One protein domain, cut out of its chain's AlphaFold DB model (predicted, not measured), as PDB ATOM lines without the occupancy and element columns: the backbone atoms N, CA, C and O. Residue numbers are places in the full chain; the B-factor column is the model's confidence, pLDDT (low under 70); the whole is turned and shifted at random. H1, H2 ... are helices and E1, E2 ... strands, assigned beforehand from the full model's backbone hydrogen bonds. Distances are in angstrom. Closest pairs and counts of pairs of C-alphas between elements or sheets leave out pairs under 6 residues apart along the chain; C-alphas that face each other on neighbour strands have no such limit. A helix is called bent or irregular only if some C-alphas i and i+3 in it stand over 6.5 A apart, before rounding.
ATOM      1  N   CYS A   2      74.938 163.414 124.430       61.59
ATOM      2  CA  CYS A   2      73.848 162.538 123.942       61.59
ATOM      3  C   CYS A   2      73.999 161.998 122.501       61.59
ATOM      4  O   CYS A   2      73.516 160.909 122.211       61.59
ATOM      5  N   VAL A   3      74.686 162.723 121.611       69.62
ATOM      6  CA  VAL A   3      74.893 162.305 120.206       69.62
ATOM      7  C   VAL A   3      75.813 161.080 120.095       69.62
ATOM      8  O   VAL A   3      75.635 160.237 119.221       69.62
ATOM      9  N   TRP A   4      76.771 160.939 121.016       71.19
ATOM     10  CA  TRP A   4      77.704 159.812 121.012       71.19
ATOM     11  C   TRP A   4      77.040 158.521 121.507       71.19
ATOM     12  O   TRP A   4      77.266 157.457 120.941       71.19
ATOM     13  N   THR A   5      76.141 158.609 122.493       72.88
ATOM     14  CA  THR A   5      75.419 157.440 123.026       72.88
ATOM     15  C   THR A   5      74.397 156.866 122.045       72.88
ATOM     16  O   THR A   5      74.212 155.652 121.995       72.88
ATOM     17  N   THR A   6      73.761 157.708 121.220       74.19
ATOM     18  CA  THR A   6      72.826 157.237 120.185       74.19
ATOM     19  C   THR A   6      73.533 156.475 119.070       74.19
ATOM     20  O   THR A   6      72.979 155.509 118.552       74.19
ATOM     21  N   PHE A   7      74.764 156.868 118.730       79.44
ATOM     22  CA  PHE A   7      75.560 156.190 117.708       79.44
ATOM     23  C   PHE A   7      76.011 154.791 118.159       79.44
ATOM     24  O   PHE A   7      75.917 153.836 117.395       79.44
ATOM     25  N   SER A   8      76.417 154.632 119.423       80.62
ATOM     26  CA  SER A   8      76.787 153.315 119.962       80.62
ATOM     27  C   SER A   8      75.597 152.350 120.052       80.62
ATOM     28  O   SER A   8      75.746 151.160 119.778       80.62
ATOM     29  N   GLY A   9      74.403 152.848 120.396       80.25
ATOM     30  CA  GLY A   9      73.195 152.019 120.489       80.25
ATOM     31  C   GLY A   9      72.745 151.450 119.140       80.25
ATOM     32  O   GLY A   9      72.430 150.264 119.043       80.25
ATOM     33  N   THR A  10      72.761 152.263 118.077       86.69
ATOM     34  CA  THR A  10      72.372 151.804 116.732       86.69
ATOM     35  C   THR A  10      73.352 150.781 116.168       86.69
ATOM     36  O   THR A  10      72.913 149.793 115.580       86.69
ATOM     37  N   GLN A  11      74.659 150.955 116.399       88.75
ATOM     38  CA  GLN A  11      75.669 149.967 116.014       88.75
ATOM     39  C   GLN A  11      75.433 148.608 116.683       88.75
ATOM     40  O   GLN A  11      75.477 147.584 116.001       88.75
ATOM     41  N   GLY A  12      75.113 148.592 117.983       90.19
ATOM     42  CA  GLY A  12      74.793 147.361 118.713       90.19
ATOM     43  C   GLY A  12      73.584 146.619 118.135       90.19
ATOM     44  O   GLY A  12      73.645 145.407 117.935       90.19
ATOM     45  N   CYS A  13      72.514 147.342 117.784       92.44
ATOM     46  CA  CYS A  13      71.337 146.745 117.148       92.44
ATOM     47  C   CYS A  13      71.660 146.142 115.775       92.44
ATOM     48  O   CYS A  13      71.268 145.009 115.501       92.44
ATOM     49  N   ILE A  14      72.381 146.877 114.920       94.25
ATOM     50  CA  ILE A  14      72.753 146.405 113.578       94.25
ATOM     51  C   ILE A  14      73.625 145.152 113.691       94.25
ATOM     52  O   ILE A  14      73.334 144.137 113.059       94.25
ATOM     53  N   PHE A  15      74.656 145.195 114.535       94.25
ATOM     54  CA  PHE A  15      75.545 144.059 114.757       94.25
ATOM     55  C   PHE A  15      74.798 142.843 115.323       94.25
ATOM     56  O   PHE A  15      74.986 141.728 114.837       94.25
ATOM     57  N   GLY A  16      73.893 143.058 116.282       94.88
ATOM     58  CA  GLY A  16      73.048 142.004 116.842       94.88
ATOM     59  C   GLY A  16      72.177 141.316 115.788       94.88
ATOM     60  O   GLY A  16      72.158 140.087 115.719       94.88
ATOM     61  N   VAL A  17      71.520 142.085 114.911       96.88
ATOM     62  CA  VAL A  17      70.704 141.539 113.808       96.88
ATOM     63  C   VAL A  17      71.559 140.754 112.813       96.88
ATOM     64  O   VAL A  17      71.146 139.677 112.378       96.88
ATOM     65  N   LEU A  18      72.749 141.255 112.464       96.81
ATOM     66  CA  LEU A  18      73.663 140.564 111.552       96.81
ATOM     67  C   LEU A  18      74.118 139.220 112.130       96.81
ATOM     68  O   LEU A  18      73.970 138.195 111.466       96.81
ATOM     69  N   LEU A  19      74.600 139.202 113.378       96.00
ATOM     70  CA  LEU A  19      75.011 137.966 114.049       96.00
ATOM     71  C   LEU A  19      73.858 136.972 114.177       96.00
ATOM     72  O   LEU A  19      74.033 135.789 113.881       96.00
ATOM     73  N   TYR A  20      72.675 137.452 114.561       96.75
ATOM     74  CA  TYR A  20      71.492 136.608 114.671       96.75
ATOM     75  C   TYR A  20      71.127 135.980 113.322       96.75
ATOM     76  O   TYR A  20      70.873 134.779 113.247       96.75
ATOM     77  N   SER A  21      71.159 136.770 112.246       97.06
ATOM     78  CA  SER A  21      70.844 136.306 110.891       97.06
ATOM     79  C   SER A  21      71.860 135.280 110.383       97.06
ATOM     80  O   SER A  21      71.471 134.259 109.815       97.06
ATOM     81  N   VAL A  22      73.157 135.508 110.621       95.75
ATOM     82  CA  VAL A  22      74.222 134.553 110.268       95.75
ATOM     83  C   VAL A  22      74.065 133.254 111.057       95.75
ATOM     84  O   VAL A  22      74.105 132.176 110.464       95.75
ATOM     85  N   GLY A  23      73.833 133.339 112.370       95.00
ATOM     86  CA  GLY A  23      73.603 132.167 113.214       95.00
ATOM     87  C   GLY A  23      72.373 131.366 112.779       95.00
ATOM     88  O   GLY A  23      72.446 130.144 112.650       95.00
ATOM     89  N   ALA A  24      71.273 132.053 112.456       97.19
ATOM     90  CA  ALA A  24      70.057 131.432 111.942       97.19
ATOM     91  C   ALA A  24      70.298 130.744 110.592       97.19
ATOM     92  O   ALA A  24      69.889 129.600 110.411       97.19
ATOM     93  N   SER A  25      71.011 131.396 109.666       95.69
ATOM     94  CA  SER A  25      71.357 130.802 108.369       95.69
ATOM     95  C   SER A  25      72.205 129.539 108.531       95.69
ATOM     96  O   SER A  25      71.886 128.517 107.928       95.69
ATOM     97  N   ARG A  26      73.233 129.566 109.392       93.62
ATOM     98  CA  ARG A  26      74.064 128.385 109.688       93.62
ATOM     99  C   ARG A  26      73.249 127.250 110.291       93.62
ATOM    100  O   ARG A  26      73.388 126.110 109.863       93.62
ATOM    101  N   LYS A  27      72.361 127.564 111.235       95.06
ATOM    102  CA  LYS A  27      71.478 126.574 111.853       95.06
ATOM    103  C   LYS A  27      70.525 125.943 110.836       95.06
ATOM    104  O   LYS A  27      70.418 124.727 110.812       95.06
ATOM    105  N   ILE A  28      69.896 126.741 109.968       95.75
ATOM    106  CA  ILE A  28      69.014 126.240 108.899       95.75
ATOM    107  C   ILE A  28      69.795 125.348 107.928       95.75
ATOM    108  O   ILE A  28      69.312 124.284 107.559       95.75
ATOM    109  N   GLN A  29      71.005 125.757 107.532       94.06
ATOM    110  CA  GLN A  29      71.859 124.938 106.670       94.06
ATOM    111  C   GLN A  29      72.249 123.618 107.343       94.06
ATOM    112  O   GLN A  29      72.226 122.591 106.681       94.06
ATOM    113  N   ALA A  30      72.569 123.629 108.639       94.56
ATOM    114  CA  ALA A  30      72.877 122.416 109.391       94.56
ATOM    115  C   ALA A  30      71.649 121.501 109.547       94.56
ATOM    116  O   ALA A  30      71.769 120.295 109.373       94.56
ATOM    117  N   ASP A  31      70.469 122.065 109.822       95.50
ATOM    118  CA  ASP A  31      69.213 121.316 109.970       95.50
ATOM    119  C   ASP A  31      68.719 120.713 108.640       95.50
ATOM    120  O   ASP A  31      67.963 119.745 108.651       95.50
ATOM    121  N   ALA A  32      69.137 121.268 107.497       95.38
ATOM    122  CA  ALA A  32      68.811 120.743 106.172       95.38
ATOM    123  C   ALA A  32      69.667 119.532 105.755       95.38
ATOM    124  O   ALA A  32      69.363 118.900 104.743       95.38
ATOM    125  N   LEU A  33      70.738 119.222 106.490       94.75
ATOM    126  CA  LEU A  33      71.626 118.101 106.190       94.75
ATOM    127  C   LEU A  33      71.214 116.861 106.977       94.75
ATOM    128  O   LEU A  33      70.875 116.952 108.158       94.75
ATOM    129  N   ASN A  34      71.298 115.692 106.340       96.00
ATOM    130  CA  ASN A  34      71.036 114.421 107.002       96.00
ATOM    131  C   ASN A  34      72.236 113.480 106.819       96.00
ATOM    132  O   ASN A  34      72.318 112.791 105.800       96.00
ATOM    133  N   PRO A  35      73.130 113.385 107.823       95.75
ATOM    134  CA  PRO A  35      74.292 112.502 107.795       95.75
ATOM    135  C   PRO A  35      74.003 111.065 107.378       95.75
ATOM    136  O   PRO A  35      74.778 110.491 106.620       95.75
ATOM    137  N   ASN A  36      72.879 110.506 107.821       96.19
ATOM    138  CA  ASN A  36      72.529 109.111 107.563       96.19
ATOM    139  C   ASN A  36      72.015 108.877 106.130       96.19
ATOM    140  O   ASN A  36      72.148 107.775 105.586       96.19
ATOM    141  N   ASP A  37      71.464 109.916 105.496       95.81
ATOM    142  CA  ASP A  37      71.041 109.859 104.096       95.81
ATOM    143  C   ASP A  37      72.193 110.209 103.150       95.81
ATOM    144  O   ASP A  37      72.333 109.596 102.090       95.81
ATOM    145  N   ASP A  38      72.993 111.212 103.514       95.44
ATOM    146  CA  ASP A  38      74.045 111.790 102.677       95.44
ATOM    147  C   ASP A  38      75.311 110.926 102.662       95.44
ATOM    148  O   ASP A  38      75.990 110.841 101.633       95.44
ATOM    149  N   PHE A  39      75.598 110.244 103.773       96.06
ATOM    150  CA  PHE A  39      76.780 109.411 103.934       96.06
ATOM    151  C   PHE A  39      76.424 107.961 104.250       96.06
ATOM    152  O   PHE A  39      75.435 107.640 104.904       96.06
ATOM    153  N   GLU A  40      77.284 107.067 103.783       96.69
ATOM    154  CA  GLU A  40      77.313 105.665 104.162       96.69
ATOM    155  C   GLU A  40      78.531 105.425 105.055       96.69
ATOM    156  O   GLU A  40      79.663 105.759 104.687       96.69
ATOM    157  N   ALA A  41      78.296 104.854 106.236       97.31
ATOM    158  CA  ALA A  41      79.357 104.436 107.139       97.31
ATOM    159  C   ALA A  41      79.988 103.134 106.629       97.31
ATOM    160  O   ALA A  41      79.318 102.113 106.495       97.31
ATOM    161  N   LEU A  42      81.293 103.171 106.376       97.12
ATOM    162  CA  LEU A  42      82.085 102.020 105.936       97.12
ATOM    163  C   LEU A  42      82.707 101.253 107.111       97.12
ATOM    164  O   LEU A  42      83.288 100.189 106.917       97.12
ATOM    165  N   GLY A  43      82.600 101.800 108.326       97.69
ATOM    166  CA  GLY A  43      83.251 101.280 109.525       97.69
ATOM    167  C   GLY A  43      84.758 101.531 109.521       97.69
ATOM    168  O   GLY A  43      85.257 102.427 108.833       97.69
ATOM    169  N   ARG A  44      85.493 100.726 110.297       97.81
ATOM    170  CA  ARG A  44      86.940 100.865 110.521       97.81
ATOM    171  C   ARG A  44      87.764 100.348 109.343       97.81
ATOM    172  O   ARG A  44      88.403  99.302 109.436       97.81
ATOM    173  N   VAL A  45      87.722 101.072 108.230       97.75
ATOM    174  CA  VAL A  45      88.432 100.727 106.982       97.75
ATOM    175  C   VAL A  45      89.471 101.762 106.565       97.75
ATOM    176  O   VAL A  45      90.238 101.496 105.639       97.75
ATOM    177  N   CYS A  46      89.491 102.938 107.203       97.69
ATOM    178  CA  CYS A  46      90.420 103.997 106.838       97.69
ATOM    179  C   CYS A  46      91.671 103.960 107.714       97.69
ATOM    180  O   CYS A  46      91.565 103.964 108.934       97.69
ATOM    181  N   THR A  47      92.850 103.919 107.098       98.19
ATOM    182  CA  THR A  47      94.141 103.868 107.796       98.19
ATOM    183  C   THR A  47      94.867 105.189 107.618       98.19
ATOM    184  O   THR A  47      95.109 105.606 106.484       98.19
ATOM    185  N   ILE A  48      95.237 105.835 108.720       97.88
ATOM    186  CA  ILE A  48      96.022 107.073 108.686       97.88
ATOM    187  C   ILE A  48      97.442 106.747 108.223       97.88
ATOM    188  O   ILE A  48      98.135 105.947 108.846       97.88
ATOM    189  N   ILE A  49      97.882 107.352 107.123       97.75
ATOM    190  CA  ILE A  49      99.226 107.147 106.565       97.75
ATOM    191  C   ILE A  49     100.182 108.266 106.951       97.75
ATOM    192  O   ILE A  49     101.378 108.018 107.089       97.75
ATOM    193  N   ASP A  50      99.678 109.484 107.122       96.62
ATOM    194  CA  ASP A  50     100.500 110.634 107.458       96.62
ATOM    195  C   ASP A  50      99.679 111.736 108.120       96.62
ATOM    196  O   ASP A  50      98.464 111.819 107.925       96.62
ATOM    197  N   ILE A  51     100.355 112.568 108.904       94.81
ATOM    198  CA  ILE A  51      99.753 113.675 109.641       94.81
ATOM    199  C   ILE A  51     100.635 114.891 109.394       94.81
ATOM    200  O   ILE A  51     101.766 114.958 109.872       94.81
ATOM    201  N   GLU A  52     100.120 115.846 108.631       94.69
ATOM    202  CA  GLU A  52     100.771 117.130 108.426       94.69
ATOM    203  C   GLU A  52     100.264 118.108 109.486       94.69
ATOM    204  O   GLU A  52      99.057 118.347 109.600       94.69
ATOM    205  N   VAL A  53     101.189 118.671 110.264       92.31
ATOM    206  CA  VAL A  53     100.886 119.642 111.319       92.31
ATOM    207  C   VAL A  53     101.503 120.981 110.948       92.31
ATOM    208  O   VAL A  53     102.722 121.121 110.893       92.31
ATOM    209  N   ASN A  54     100.647 121.975 110.731       92.75
ATOM    210  CA  ASN A  54     101.039 123.346 110.446       92.75
ATOM    211  C   ASN A  54     100.603 124.247 111.604       92.75
ATOM    212  O   ASN A  54      99.415 124.471 111.815       92.75
ATOM    213  N   MET A  55     101.561 124.786 112.352       91.25
ATOM    214  CA  MET A  55     101.283 125.752 113.416       91.25
ATOM    215  C   MET A  55     101.330 127.170 112.844       91.25
ATOM    216  O   MET A  55     102.331 127.587 112.261       91.25
ATOM    217  N   THR A  56     100.256 127.931 113.035       92.81
ATOM    218  CA  THR A  56     100.195 129.356 112.708       92.81
ATOM    219  C   THR A  56     100.026 130.181 113.976       92.81
ATOM    220  O   THR A  56      99.133 129.929 114.777       92.81
ATOM    221  N   ILE A  57     100.899 131.171 114.157       91.06
ATOM    222  CA  ILE A  57     100.857 132.092 115.294       91.06
ATOM    223  C   ILE A  57     100.191 133.381 114.825       91.06
ATOM    224  O   ILE A  57     100.721 134.081 113.961       91.06
ATOM    225  N   SER A  58      99.040 133.693 115.404       90.88
ATOM    226  CA  SER A  58      98.299 134.923 115.154       90.88
ATOM    227  C   SER A  58      98.465 135.833 116.368       90.88
ATOM    228  O   SER A  58      97.885 135.583 117.422       90.88
ATOM    229  N   GLY A  59      99.305 136.864 116.248       84.12
ATOM    230  CA  GLY A  59      99.544 137.839 117.314       84.12
ATOM    231  C   GLY A  59      98.650 139.072 117.189       84.12
ATOM    232  O   GLY A  59      98.583 139.689 116.124       84.12
ATOM    233  N   GLY A  60      97.994 139.450 118.284       74.12
ATOM    234  CA  GLY A  60      97.406 140.771 118.464       74.12
ATOM    235  C   GLY A  60      98.475 141.860 118.609       74.12
ATOM    236  O   GLY A  60      99.670 141.594 118.725       74.12
ATOM    237  N   ARG A  61      98.044 143.127 118.596       80.12
ATOM    238  CA  ARG A  61      98.935 144.299 118.735       80.12
ATOM    239  C   ARG A  61      99.682 144.324 120.076       80.12
ATOM    240  O   ARG A  61     100.728 144.962 120.175       80.12
ATOM    241  N   ASP A  62      99.138 143.625 121.066       79.75
ATOM    242  CA  ASP A  62      99.684 143.488 122.404       79.75
ATOM    243  C   ASP A  62     100.281 142.085 122.572       79.75
ATOM    244  O   ASP A  62      99.637 141.086 122.255       79.75
ATOM    245  N   ASN A  63     101.488 141.997 123.141       75.38
ATOM    246  CA  ASN A  63     102.222 140.735 123.355       75.38
ATOM    247  C   ASN A  63     101.474 139.699 124.223       75.38
ATOM    248  O   ASN A  63     101.921 138.563 124.349       75.38
ATOM    249  N   ASN A  64     100.354 140.087 124.832       80.56
ATOM    250  CA  ASN A  64      99.534 139.228 125.679       80.56
ATOM    251  C   ASN A  64      98.380 138.553 124.919       80.56
ATOM    252  O   ASN A  64      97.717 137.700 125.496       80.56
ATOM    253  N   ASP A  65      98.138 138.925 123.659       87.69
ATOM    254  CA  ASP A  65      97.037 138.404 122.839       87.69
ATOM    255  C   ASP A  65      97.577 137.568 121.674       87.69
ATOM    256  O   ASP A  65      97.335 137.829 120.496       87.69
ATOM    257  N   VAL A  66      98.415 136.586 122.002       91.06
ATOM    258  CA  VAL A  66      98.901 135.610 121.026       91.06
ATOM    259  C   VAL A  66      97.911 134.457 120.981       91.06
ATOM    260  O   VAL A  66      97.664 133.814 121.995       91.06
ATOM    261  N   THR A  67      97.353 134.181 119.807       92.31
ATOM    262  CA  THR A  67      96.551 132.986 119.538       92.31
ATOM    263  C   THR A  67      97.373 132.020 118.701       92.31
ATOM    264  O   THR A  67      97.934 132.386 117.668       92.31
ATOM    265  N   CYS A  68      97.442 130.776 119.146       91.88
ATOM    266  CA  CYS A  68      98.135 129.705 118.452       91.88
ATOM    267  C   CYS A  68      97.091 128.841 117.761       91.88
ATOM    268  O   CYS A  68      96.174 128.342 118.409       91.88
ATOM    269  N   GLU A  69      97.204 128.703 116.450       93.19
ATOM    270  CA  GLU A  69      96.327 127.863 115.647       93.19
ATOM    271  C   GLU A  69      97.119 126.680 115.109       93.19
ATOM    272  O   GLU A  69      97.978 126.845 114.241       93.19
ATOM    273  N   ASP A  70      96.797 125.490 115.596       91.75
ATOM    274  CA  ASP A  70      97.359 124.241 115.107       91.75
ATOM    275  C   ASP A  70      96.436 123.666 114.033       91.75
ATOM    276  O   ASP A  70      95.241 123.452 114.263       91.75
ATOM    277  N   LYS A  71      96.982 123.458 112.834       92.62
ATOM    278  CA  LYS A  71      96.269 122.955 111.657       92.62
ATOM    279  C   LYS A  71      96.733 121.545 111.344       92.62
ATOM    280  O   LYS A  71      97.890 121.346 110.986       92.62
ATOM    281  N   TYR A  72      95.820 120.590 111.442       92.81
ATOM    282  CA  TYR A  72      96.084 119.177 111.202       92.81
ATOM    283  C   TYR A  72      95.444 118.744 109.897       92.81
ATOM    284  O   TYR A  72      94.229 118.849 109.727       92.81
ATOM    285  N   THR A  73      96.255 118.217 108.991       94.31
ATOM    286  CA  THR A  73      95.787 117.616 107.747       94.31
ATOM    287  C   THR A  73      96.199 116.152 107.736       94.31
ATOM    288  O   THR A  73      97.382 115.821 107.766       94.31
ATOM    289  N   TYR A  74      95.216 115.258 107.702       95.12
ATOM    290  CA  TYR A  74      95.445 113.820 107.735       95.12
ATOM    291  C   TYR A  74      95.475 113.275 106.315       95.12
ATOM    292  O   TYR A  74      94.533 113.468 105.543       95.12
ATOM    293  N   SER A  75      96.525 112.535 105.986       96.38
ATOM    294  CA  SER A  75      96.538 111.678 104.807       96.38
ATOM    295  C   SER A  75      96.142 110.266 105.226       96.38
ATOM    296  O   SER A  75      96.663 109.734 106.208       96.38
ATOM    297  N   PHE A  76      95.226 109.636 104.497       97.00
ATOM    298  CA  PHE A  76      94.702 108.309 104.831       97.00
ATOM    299  C   PHE A  76      94.408 107.464 103.585       97.00
ATOM    300  O   PHE A  76      94.253 107.978 102.478       97.00
ATOM    301  N   MET A  77      94.322 106.148 103.760       97.12
ATOM    302  CA  MET A  77      93.829 105.201 102.753       97.12
ATOM    303  C   MET A  77      92.468 104.658 103.174       97.12
ATOM    304  O   MET A  77      92.272 104.414 104.355       97.12
ATOM    305  N   ALA A  78      91.553 104.430 102.233       96.56
ATOM    306  CA  ALA A  78      90.273 103.758 102.456       96.56
ATOM    307  C   ALA A  78      90.343 102.323 101.908       96.56
ATOM    308  O   ALA A  78      90.132 102.081 100.716       96.56
ATOM    309  N   GLY A  79      90.692 101.360 102.763       94.38
ATOM    310  CA  GLY A  79      91.025 100.003 102.330       94.38
ATOM    311  C   GLY A  79      92.239 100.000 101.396       94.38
ATOM    312  O   GLY A  79      93.329 100.402 101.790       94.38
ATOM    313  N   ILE A  80      92.048  99.562 100.148       94.12
ATOM    314  CA  ILE A  80      93.090  99.579  99.102       94.12
ATOM    315  C   ILE A  80      93.069 100.852  98.240       94.12
ATOM    316  O   ILE A  80      93.909 101.007  97.357       94.12
ATOM    317  N   LEU A  81      92.096 101.741  98.457       94.06
ATOM    318  CA  LEU A  81      91.944 102.982  97.703       94.06
ATOM    319  C   LEU A  81      92.666 104.127  98.424       94.06
ATOM    320  O   LEU A  81      92.580 104.250  99.644       94.06
ATOM    321  N   GLY A  82      93.352 104.991  97.679       89.25
ATOM    322  CA  GLY A  82      94.050 106.153  98.234       89.25
ATOM    323  C   GLY A  82      95.336 106.495  97.476       89.25
ATOM    324  O   GLY A  82      95.631 105.853  96.464       89.25
ATOM    325  N   PRO A  83      96.103 107.494  97.953       95.00
ATOM    326  CA  PRO A  83      95.899 108.257  99.193       95.00
ATOM    327  C   PRO A  83      94.807 109.336  99.086       95.00
ATOM    328  O   PRO A  83      94.551 109.878  98.013       95.00
ATOM    329  N   TYR A  84      94.180 109.652 100.218       95.62
ATOM    330  CA  TYR A  84      93.186 110.712 100.386       95.62
ATOM    331  C   TYR A  84      93.642 111.715 101.440       95.62
ATOM    332  O   TYR A  84      94.338 111.345 102.383       95.62
ATOM    333  N   THR A  85      93.196 112.964 101.311       95.38
ATOM    334  CA  THR A  85      93.517 114.038 102.256       95.38
ATOM    335  C   THR A  85      92.251 114.491 102.975       95.38
ATOM    336  O   THR A  85      91.196 114.674 102.361       95.38
ATOM    337  N   SER A  86      92.313 114.626 104.297       94.00
ATOM    338  CA  SER A  86      91.200 115.137 105.091       94.00
ATOM    339  C   SER A  86      91.026 116.643 104.888       94.00
ATOM    340  O   SER A  86      91.896 117.334 104.366       94.00
ATOM    341  N   ILE A  87      89.900 117.177 105.362       91.94
ATOM    342  CA  ILE A  87      89.829 118.612 105.652       91.94
ATOM    343  C   ILE A  87      90.827 118.920 106.776       91.94
ATOM    344  O   ILE A  87      91.052 118.077 107.649       91.94
ATOM    345  N   THR A  88      91.407 120.116 106.742       92.31
ATOM    346  CA  THR A  88      92.272 120.619 107.807       92.31
ATOM    347  C   THR A  88      91.458 120.913 109.069       92.31
ATOM    348  O   THR A  88      90.609 121.805 109.072       92.31
ATOM    349  N   GLU A  89      91.727 120.185 110.150       89.88
ATOM    350  CA  GLU A  89      91.194 120.488 111.479       89.88
ATOM    351  C   GLU A  89      92.020 121.630 112.078       89.88
ATOM    352  O   GLU A  89      93.245 121.560 112.106       89.88
ATOM    353  N   THR A  90      91.369 122.706 112.521       91.25
ATOM    354  CA  THR A  90      92.053 123.838 113.165       91.25
ATOM    355  C   THR A  90      91.687 123.863 114.639       91.25
ATOM    356  O   THR A  90      90.504 123.933 114.976       91.25
ATOM    357  N   LYS A  91      92.691 123.833 115.514       89.38
ATOM    358  CA  LYS A  91      92.523 124.031 116.955       89.38
ATOM    359  C   LYS A  91      93.191 125.334 117.355       89.38
ATOM    360  O   LYS A  91      94.383 125.518 117.134       89.38
ATOM    361  N   SER A  92      92.411 126.234 117.939       90.38
ATOM    362  CA  SER A  92      92.916 127.493 118.482       90.38
ATOM    363  C   SER A  92      93.142 127.341 119.981       90.38
ATOM    364  O   SER A  92      92.252 126.896 120.707       90.38
ATOM    365  N   GLN A  93      94.316 127.745 120.451       90.50
ATOM    366  CA  GLN A  93      94.664 127.793 121.863       90.50
ATOM    367  C   GLN A  93      95.268 129.158 122.218       90.50
ATOM    368  O   GLN A  93      95.973 129.754 121.397       90.50
ATOM    369  N   PRO A  94      94.995 129.687 123.422       90.19
ATOM    370  CA  PRO A  94      95.633 130.912 123.873       90.19
ATOM    371  C   PRO A  94      97.133 130.666 124.074       90.19
ATOM    372  O   PRO A  94      97.540 129.699 124.722       90.19
ATOM    373  N   GLY A  95      97.953 131.550 123.517       88.19
ATOM    374  CA  GLY A  95      99.382 131.606 123.783       88.19
ATOM    375  C   GLY A  95      99.654 132.018 125.228       88.19
ATOM    376  O   GLY A  95      98.820 132.634 125.896       88.19
ATOM    377  N   ARG A  96     100.843 131.677 125.724       87.31
ATOM    378  CA  ARG A  96     101.292 132.037 127.071       87.31
ATOM    379  C   ARG A  96     102.594 132.820 126.975       87.31
ATOM    380  O   ARG A  96     103.517 132.413 126.273       87.31
ATOM    381  N   ASP A  97     102.645 133.958 127.664       88.31
ATOM    382  CA  ASP A  97     103.821 134.835 127.724       88.31
ATOM    383  C   ASP A  97     104.336 135.258 126.332       88.31
ATOM    384  O   ASP A  97     105.535 135.278 126.065       88.31
ATOM    385  N   GLY A  98     103.409 135.555 125.412       85.25
ATOM    386  CA  GLY A  98     103.733 135.971 124.044       85.25
ATOM    387  C   GLY A  98     104.285 134.859 123.149       85.25
ATOM    388  O   GLY A  98     104.781 135.138 122.059       85.25
ATOM    389  N   SER A  99     104.202 133.602 123.583       88.44
ATOM    390  CA  SER A  99     104.690 132.447 122.835       88.44
ATOM    391  C   SER A  99     103.642 131.343 122.759       88.44
ATOM    392  O   SER A  99     102.809 131.174 123.655       88.44
ATOM    393  N   CYS A 100     103.684 130.576 121.673       87.44
ATOM    394  CA  CYS A 100     102.943 129.328 121.611       87.44
ATOM    395  C   CYS A 100     103.708 128.287 122.412       87.44
ATOM    396  O   CYS A 100     104.899 128.093 122.147       87.44
ATOM    397  N   PRO A 101     103.076 127.645 123.413       83.44
ATOM    398  CA  PRO A 101     103.757 126.605 124.148       83.44
ATOM    399  C   PRO A 101     104.174 125.535 123.142       83.44
ATOM    400  O   PRO A 101     103.344 125.029 122.389       83.44
ATOM    401  N   VAL A 102     105.462 125.190 123.137       77.38
ATOM    402  CA  VAL A 102     105.980 124.032 122.401       77.38
ATOM    403  C   VAL A 102     105.504 122.792 123.151       77.38
ATOM    404  O   VAL A 102     106.270 122.112 123.828       77.38
ATOM    405  N   GLN A 103     104.199 122.545 123.158       62.03
ATOM    406  CA  GLN A 103     103.703 121.267 123.619       62.03
ATOM    407  C   GLN A 103     104.084 120.239 122.560       62.03
ATOM    408  O   GLN A 103     103.876 120.443 121.366       62.03
ATOM    409  N   THR A 104     104.645 119.123 123.021       51.44
ATOM    410  CA  THR A 104     104.524 117.817 122.371       51.44
ATOM    411  C   THR A 104     103.039 117.579 122.161       51.44
ATOM    412  O   THR A 104     102.338 117.135 123.069       51.44
ATOM    413  N   LEU A 105     102.556 118.037 121.012       50.34
ATOM    414  CA  LEU A 105     101.159 118.257 120.697       50.34
ATOM    415  C   LEU A 105     100.490 116.910 120.417       50.34
ATOM    416  O   LEU A 105     100.101 116.599 119.300       50.34
ATOM    417  N   HIS A 106     100.362 116.097 121.462       53.25
ATOM    418  CA  HIS A 106      99.635 114.834 121.472       53.25
ATOM    419  C   HIS A 106      98.123 115.110 121.569       53.25
ATOM    420  O   HIS A 106      97.407 114.574 122.407       53.25
ATOM    421  N   LEU A 107      97.659 116.045 120.736       59.22
ATOM    422  CA  LEU A 107      96.251 116.306 120.440       59.22
ATOM    423  C   LEU A 107      95.896 115.762 119.053       59.22
ATOM    424  O   LEU A 107      94.937 116.220 118.424       59.22
ATOM    425  N   GLU A 108      96.681 114.791 118.587       61.94
ATOM    426  CA  GLU A 108      96.345 114.000 117.424       61.94
ATOM    427  C   GLU A 108      95.033 113.276 117.719       61.94
ATOM    428  O   GLU A 108      94.956 112.385 118.562       61.94
ATOM    429  N   THR A 109      93.970 113.690 117.032       81.62
ATOM    430  CA  THR A 109      92.692 112.977 117.059       81.62
ATOM    431  C   THR A 109      92.889 111.532 116.574       81.62
ATOM    432  O   THR A 109      92.153 110.637 116.991       81.62
ATOM    433  N   PHE A 110      93.922 111.310 115.745       93.00
ATOM    434  CA  PHE A 110      94.337 110.012 115.231       93.00
ATOM    435  C   PHE A 110      95.854 109.868 115.132       93.00
ATOM    436  O   PHE A 110      96.513 110.815 114.728       93.00
ATOM    437  N   GLU A 111      96.378 108.668 115.362       94.31
ATOM    438  CA  GLU A 111      97.800 108.338 115.233       94.31
ATOM    439  C   GLU A 111      98.136 107.758 113.848       94.31
ATOM    440  O   GLU A 111      97.315 107.102 113.193       94.31
ATOM    441  N   LYS A 112      99.384 107.927 113.399       95.62
ATOM    442  CA  LYS A 112      99.874 107.294 112.164       95.62
ATOM    443  C   LYS A 112      99.802 105.766 112.272       95.62
ATOM    444  O   LYS A 112     100.322 105.165 113.205       95.62
ATOM    445  N   GLY A 113      99.181 105.129 111.282       96.81
ATOM    446  CA  GLY A 113      98.907 103.691 111.250       96.81
ATOM    447  C   GLY A 113      97.592 103.282 111.922       96.81
ATOM    448  O   GLY A 113      97.202 102.119 111.820       96.81
ATOM    449  N   GLN A 114      96.878 104.206 112.574       97.56
ATOM    450  CA  GLN A 114      95.597 103.907 113.204       97.56
ATOM    451  C   GLN A 114      94.516 103.616 112.158       97.56
ATOM    452  O   GLN A 114      94.364 104.345 111.176       97.56
ATOM    453  N   VAL A 115      93.723 102.570 112.411       97.88
ATOM    454  CA  VAL A 115      92.516 102.259 111.638       97.88
ATOM    455  C   VAL A 115      91.299 102.911 112.296       97.88
ATOM    456  O   VAL A 115      90.951 102.596 113.445       97.88
ATOM    457  N   VAL A 116      90.646 103.806 111.562       97.62
ATOM    458  CA  VAL A 116      89.562 104.686 112.013       97.62
ATOM    459  C   VAL A 116      88.287 104.448 111.208       97.62
ATOM    460  O   VAL A 116      88.324 103.888 110.105       97.62
ATOM    461  N   ASP A 117      87.155 104.859 111.779       97.62
ATOM    462  CA  ASP A 117      85.878 104.841 111.072       97.62
ATOM    463  C   ASP A 117      85.918 105.758 109.849       97.62
ATOM    464  O   ASP A 117      86.556 106.814 109.851       97.62
ATOM    465  N   CYS A 118      85.249 105.325 108.786       96.62
ATOM    466  CA  CYS A 118      85.250 106.023 107.517       96.62
ATOM    467  C   CYS A 118      83.847 106.158 106.946       96.62
ATOM    468  O   CYS A 118      83.015 105.258 107.070       96.62
ATOM    469  N   TRP A 119      83.610 107.270 106.266       96.81
ATOM    470  CA  TRP A 119      82.347 107.586 105.619       96.81
ATOM    471  C   TRP A 119      82.595 107.916 104.156       96.81
ATOM    472  O   TRP A 119      83.579 108.581 103.821       96.81
ATOM    473  N   ARG A 120      81.682 107.487 103.287       95.12
ATOM    474  CA  ARG A 120      81.631 107.928 101.890       95.12
ATOM    475  C   ARG A 120      80.302 108.592 101.592       95.12
ATOM    476  O   ARG A 120      79.300 108.247 102.211       95.12
ATOM    477  N   ILE A 121      80.280 109.511 100.633       94.25
ATOM    478  CA  ILE A 121      79.009 110.004 100.092       94.25
ATOM    479  C   ILE A 121      78.265 108.825  99.454       94.25
ATOM    480  O   ILE A 121      78.871 108.036  98.725       94.25
ATOM    481  N   ARG A 122      76.969 108.693  99.748       94.88
ATOM    482  CA  ARG A 122      76.125 107.629  99.190       94.88
ATOM    483  C   ARG A 122      75.968 107.806  97.674       94.88
ATOM    484  O   ARG A 122      75.798 108.925  97.190       94.88
ATOM    485  N   ASP A 123      75.978 106.710  96.919       90.38
ATOM    486  CA  ASP A 123      75.821 106.761  95.461       90.38
ATOM    487  C   ASP A 123      74.522 107.473  95.046       90.38
ATOM    488  O   ASP A 123      73.460 107.284  95.641       90.38
ATOM    489  N   GLY A 124      74.609 108.319  94.016       84.94
ATOM    490  CA  GLY A 124      73.475 109.102  93.517       84.94
ATOM    491  C   GLY A 124      73.118 110.333  94.357       84.94
ATOM    492  O   GLY A 124      72.262 111.114  93.935       84.94
ATOM    493  N   LYS A 125      73.780 110.569  95.500       83.25
ATOM    494  CA  LYS A 125      73.708 111.873  96.164       83.25
ATOM    495  C   LYS A 125      74.450 112.900  95.316       83.25
ATOM    496  O   LYS A 125      75.597 112.703  94.926       83.25
ATOM    497  N   GLY A 126      73.741 113.979  94.996       81.25
ATOM    498  CA  GLY A 126      74.307 115.112  94.281       81.25
ATOM    499  C   GLY A 126      75.321 115.884  95.125       81.25
ATOM    500  O   GLY A 126      75.819 115.439  96.156       81.25
ATOM    501  N   ASP A 127      75.596 117.096  94.675       82.44
ATOM    502  CA  ASP A 127      76.523 118.017  95.312       82.44
ATOM    503  C   ASP A 127      76.061 118.408  96.735       82.44
ATOM    504  O   ASP A 127      75.105 119.164  96.902       82.44
ATOM    505  N   VAL A 128      76.754 117.928  97.777       86.94
ATOM    506  CA  VAL A 128      76.501 118.335  99.179       86.94
ATOM    507  C   VAL A 128      77.048 119.746  99.469       86.94
ATOM    508  O   VAL A 128      77.740 120.334  98.636       86.94
ATOM    509  N   ALA A 129      76.751 120.352 100.625       87.50
ATOM    510  CA  ALA A 129      77.271 121.686 100.969       87.50
ATOM    511  C   ALA A 129      78.814 121.699 101.022       87.50
ATOM    512  O   ALA A 129      79.416 120.749 101.501       87.50
ATOM    513  N   TRP A 130      79.482 122.756 100.542       86.12
ATOM    514  CA  TRP A 130      80.950 122.766 100.357       86.12
ATOM    515  C   TRP A 130      81.760 122.490 101.634       86.12
ATOM    516  O   TRP A 130      82.773 121.806 101.568       86.12
ATOM    517  N   TRP A 131      81.298 122.969 102.790       83.44
ATOM    518  CA  TRP A 131      81.916 122.728 104.100       83.44
ATOM    519  C   TRP A 131      81.640 121.312 104.632       83.44
ATOM    520  O   TRP A 131      82.301 120.842 105.552       83.44
ATOM    521  N   TYR A 132      80.653 120.637 104.043       85.56
ATOM    522  CA  TYR A 132      80.230 119.275 104.349       85.56
ATOM    523  C   TYR A 132      80.845 118.245 103.385       85.56
ATOM    524  O   TYR A 132      80.923 117.059 103.707       85.56
ATOM    525  N   ARG A 133      81.330 118.700 102.217       85.38
ATOM    526  CA  ARG A 133      82.049 117.890 101.224       85.38
ATOM    527  C   ARG A 133      83.369 117.387 101.792       85.38
ATOM    528  O   ARG A 133      84.041 118.067 102.554       85.38
ATOM    529  N   CYS A 134      83.786 116.219 101.332       83.94
ATOM    530  CA  CYS A 134      85.170 115.772 101.431       83.94
ATOM    531  C   CYS A 134      86.002 116.480 100.346       83.94
ATOM    532  O   CYS A 134      85.512 116.736  99.246       83.94
ATOM    533  N   GLY A 135      87.262 116.803 100.641       76.75
ATOM    534  CA  GLY A 135      88.149 117.517  99.710       76.75
ATOM    535  C   GLY A 135      88.603 116.698  98.491       76.75
ATOM    536  O   GLY A 135      89.232 117.241  97.588       76.75
ATOM    537  N   ASN A 136      88.280 115.402  98.446       81.75
ATOM    538  CA  ASN A 136      88.825 114.449  97.480       81.75
ATOM    539  C   ASN A 136      87.886 114.223  96.280       81.75
ATOM    540  O   ASN A 136      86.668 114.133  96.439       81.75
ATOM    541  N   LYS A 137      88.459 114.088  95.077       83.38
ATOM    542  CA  LYS A 137      87.767 113.707  93.829       83.38
ATOM    543  C   LYS A 137      88.518 112.545  93.151       83.38
ATOM    544  O   LYS A 137      89.742 112.516  93.246       83.38
ATOM    545  N   PRO A 138      87.842 111.616  92.443       84.69
ATOM    546  CA  PRO A 138      86.396 111.553  92.193       84.69
ATOM    547  C   PRO A 138      85.595 110.938  93.351       84.69
ATOM    548  O   PRO A 138      84.395 111.171  93.441       84.69
ATOM    549  N   HIS A 139      86.244 110.183  94.238       89.00
ATOM    550  CA  HIS A 139      85.596 109.570  95.395       89.00
ATOM    551  C   HIS A 139      85.787 110.424  96.645       89.00
ATOM    552  O   HIS A 139      86.884 110.905  96.928       89.00
ATOM    553  N   CYS A 140      84.705 110.574  97.395       91.56
ATOM    554  CA  CYS A 140      84.624 111.451  98.546       91.56
ATOM    555  C   CYS A 140      84.603 110.592  99.817       91.56
ATOM    556  O   CYS A 140      83.549 110.082 100.198       91.56
ATOM    557  N   TYR A 141      85.771 110.422 100.442       95.00
ATOM    558  CA  TYR A 141      85.930 109.738 101.728       95.00
ATOM    559  C   TYR A 141      86.242 110.732 102.843       95.00
ATOM    560  O   TYR A 141      86.945 111.724 102.624       95.00
ATOM    561  N   LYS A 142      85.742 110.440 104.042       95.38
ATOM    562  CA  LYS A 142      85.913 111.254 105.242       95.38
ATOM    563  C   LYS A 142      86.211 110.362 106.442       95.38
ATOM    564  O   LYS A 142      85.624 109.295 106.566       95.38
ATOM    565  N   ILE A 143      87.103 110.825 107.312       96.12
ATOM    566  CA  ILE A 143      87.486 110.163 108.574       96.12
ATOM    567  C   ILE A 143      86.868 110.833 109.810       96.12
ATOM    568  O   ILE A 143      86.961 110.320 110.917       96.12
ATOM    569  N   PHE A 144      86.243 111.997 109.625       95.44
ATOM    570  CA  PHE A 144      85.502 112.701 110.666       95.44
ATOM    571  C   PHE A 144      84.017 112.385 110.543       95.44
ATOM    572  O   PHE A 144      83.476 112.378 109.433       95.44
ATOM    573  N   ASN A 145      83.367 112.144 111.681       95.31
ATOM    574  CA  ASN A 145      81.968 111.748 111.714       95.31
ATOM    575  C   ASN A 145      81.065 112.898 111.207       95.31
ATOM    576  O   ASN A 145      80.975 113.933 111.874       95.31
ATOM    577  N   PRO A 146      80.329 112.713 110.092       95.75
ATOM    578  CA  PRO A 146      79.454 113.748 109.545       95.75
ATOM    579  C   PRO A 146      78.347 114.206 110.512       95.75
ATOM    580  O   PRO A 146      77.895 115.346 110.419       95.75
ATOM    581  N   GLU A 147      77.912 113.361 111.455       96.44
ATOM    582  CA  GLU A 147      76.956 113.748 112.503       96.44
ATOM    583  C   GLU A 147      77.550 114.762 113.480       96.44
ATOM    584  O   GLU A 147      76.865 115.698 113.904       96.44
ATOM    585  N   GLN A 148      78.830 114.603 113.829       94.94
ATOM    586  CA  GLN A 148      79.517 115.537 114.716       94.94
ATOM    587  C   GLN A 148      79.699 116.897 114.043       94.94
ATOM    588  O   GLN A 148      79.495 117.913 114.702       94.94
ATOM    589  N   ASP A 149      79.962 116.930 112.736       93.12
ATOM    590  CA  ASP A 149      80.085 118.182 111.982       93.12
ATOM    591  C   ASP A 149      78.768 118.958 111.929       93.12
ATOM    592  O   ASP A 149      78.741 120.167 112.170       93.12
ATOM    593  N   VAL A 150      77.654 118.268 111.661       94.94
ATOM    594  CA  VAL A 150      76.322 118.891 111.679       94.94
ATOM    595  C   VAL A 150      75.994 119.401 113.081       94.94
ATOM    596  O   VAL A 150      75.508 120.524 113.239       94.94
ATOM    597  N   LYS A 151      76.306 118.621 114.123       95.25
ATOM    598  CA  LYS A 151      76.099 119.030 115.517       95.25
ATOM    599  C   LYS A 151      76.951 120.246 115.893       95.25
ATOM    600  O   LYS A 151      76.430 121.151 116.545       95.25
ATOM    601  N   ALA A 152      78.214 120.290 115.474       91.31
ATOM    602  CA  ALA A 152      79.112 121.418 115.700       91.31
ATOM    603  C   ALA A 152      78.587 122.682 115.005       91.31
ATOM    604  O   ALA A 152      78.377 123.695 115.665       91.31
ATOM    605  N   GLN A 153      78.219 122.597 113.723       92.25
ATOM    606  CA  GLN A 153      77.641 123.726 112.983       92.25
ATOM    607  C   GLN A 153      76.323 124.222 113.583       92.25
ATOM    608  O   GLN A 153      76.067 125.425 113.645       92.25
ATOM    609  N   LYS A 154      75.483 123.308 114.078       95.06
ATOM    610  CA  LYS A 154      74.247 123.663 114.781       95.06
ATOM    611  C   LYS A 154      74.524 124.354 116.115       95.06
ATOM    612  O   LYS A 154      73.826 125.313 116.459       95.06
ATOM    613  N   SER A 155      75.525 123.886 116.859       94.56
ATOM    614  CA  SER A 155      75.978 124.506 118.106       94.56
ATOM    615  C   SER A 155      76.515 125.916 117.854       94.56
ATOM    616  O   SER A 155      76.065 126.857 118.503       94.56
ATOM    617  N   ASP A 156      77.372 126.087 116.848       91.06
ATOM    618  CA  ASP A 156      77.940 127.379 116.450       91.06
ATOM    619  C   ASP A 156      76.874 128.349 115.934       91.06
ATOM    620  O   ASP A 156      76.869 129.534 116.265       91.06
ATOM    621  N   GLY A 157      75.918 127.854 115.144       93.75
ATOM    622  CA  GLY A 157      74.762 128.641 114.727       93.75
ATOM    623  C   GLY A 157      73.937 129.106 115.929       93.75
ATOM    624  O   GLY A 157      73.556 130.273 116.013       93.75
ATOM    625  N   THR A 158      73.712 128.219 116.901       95.88
ATOM    626  CA  THR A 158      72.944 128.527 118.117       95.88
ATOM    627  C   THR A 158      73.668 129.531 119.014       95.88
ATOM    628  O   THR A 158      73.030 130.459 119.516       95.88
ATOM    629  N   SER A 159      74.984 129.401 119.190       95.19
ATOM    630  CA  SER A 159      75.781 130.347 119.976       95.19
ATOM    631  C   SER A 159      75.821 131.728 119.315       95.19
ATOM    632  O   SER A 159      75.596 132.732 119.995       95.19
ATOM    633  N   ALA A 160      75.980 131.797 117.989       94.75
ATOM    634  CA  ALA A 160      75.917 133.046 117.232       94.75
ATOM    635  C   ALA A 160      74.535 133.717 117.323       94.75
ATOM    636  O   ALA A 160      74.450 134.930 117.521       94.75
ATOM    637  N   MET A 161      73.447 132.939 117.246       97.25
ATOM    638  CA  MET A 161      72.090 133.453 117.467       97.25
ATOM    639  C   MET A 161      71.921 134.017 118.878       97.25
ATOM    640  O   MET A 161      71.401 135.119 119.034       97.25
TER     641      MET A 161
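AT A GLANCE: This is residues 2 to 161 of the 257 residues of an uncharacterized protein of Vitrella brassicaformis (strain CCMP3155) (UniProt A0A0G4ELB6). The model is an open U: one arm is a long, strongly twisted sheet of E1 and E2 with E3 and E4, the other is the helices H1 and H3 side by side, and E5 with the first residues of bent E1 makes the base. Residues 2 to 15 of H1 stick out. The printed part has 160 residues, in the order H1 H2 E1 E2 E3 E4 E5 H3, class mixed; the branched sheet is antiparallel. It is loose, radius of gyration of the C-alphas 20.0 A, and flat, spanning 70 by 42 by 21 A.

HOW THE PARTS SIT: E1, residues 39 to 59, bends by 115 degrees at residue 42. E2, residues 66 to 78, is its antiparallel neighbour in a hairpin, with N 54 and O 71 2.8 A apart. On the other side of E2 are E3, residues 81 to 85, with N 76 and O 84 2.9 A apart, and E4, residues 89 to 94, with N 70 and O 91 2.9 A apart. E1 E2 E3 are a meander, each strand the antiparallel neighbour of the one before. E5, residues 115 to 121, is antiparallel to E1, with N 42 and O 118 2.8 A apart. H3, residues 146 to 161, only grazes the sheet with residues 146 to 147. H1, residues 2 to 31, touches H3 with residues 19 to 31 alone, opposite ways at a shallow tilt of 20 degrees; the closest C-alphas, of Gly 23 and Gly 157, are 4.0 A apart. H1 is not on the sheet. H2, residues 35 to 38, only grazes the sheet and only just touches H3, with 3 pairs of C-alphas within 8 A; the closest, of Pro 35 and Glu 147, are 5.6 A apart. Every O i to N i+4 pair is within hydrogen-bond range in H3, 25 of 26 in H1; H2 is too short for one.

IN THESE COORDINATES: E1 is 38.8 A long, E2 37.9 A, H1 43.8 A and H3 22.5 A. H1 begins at C-alpha 2 (73.848, 162.538, 123.942); H3 ends at C-alpha 161 (72.090, 133.453, 117.467).

THE WHOLE: The two farthest C-alphas, of Cys 2 and Ile 80, are 70.4 A apart. The printed part has no cut. The links E4 to E5 and E5 to H3 are long. Residues 2 to 3 and 103 to 108 have pLDDT under 70.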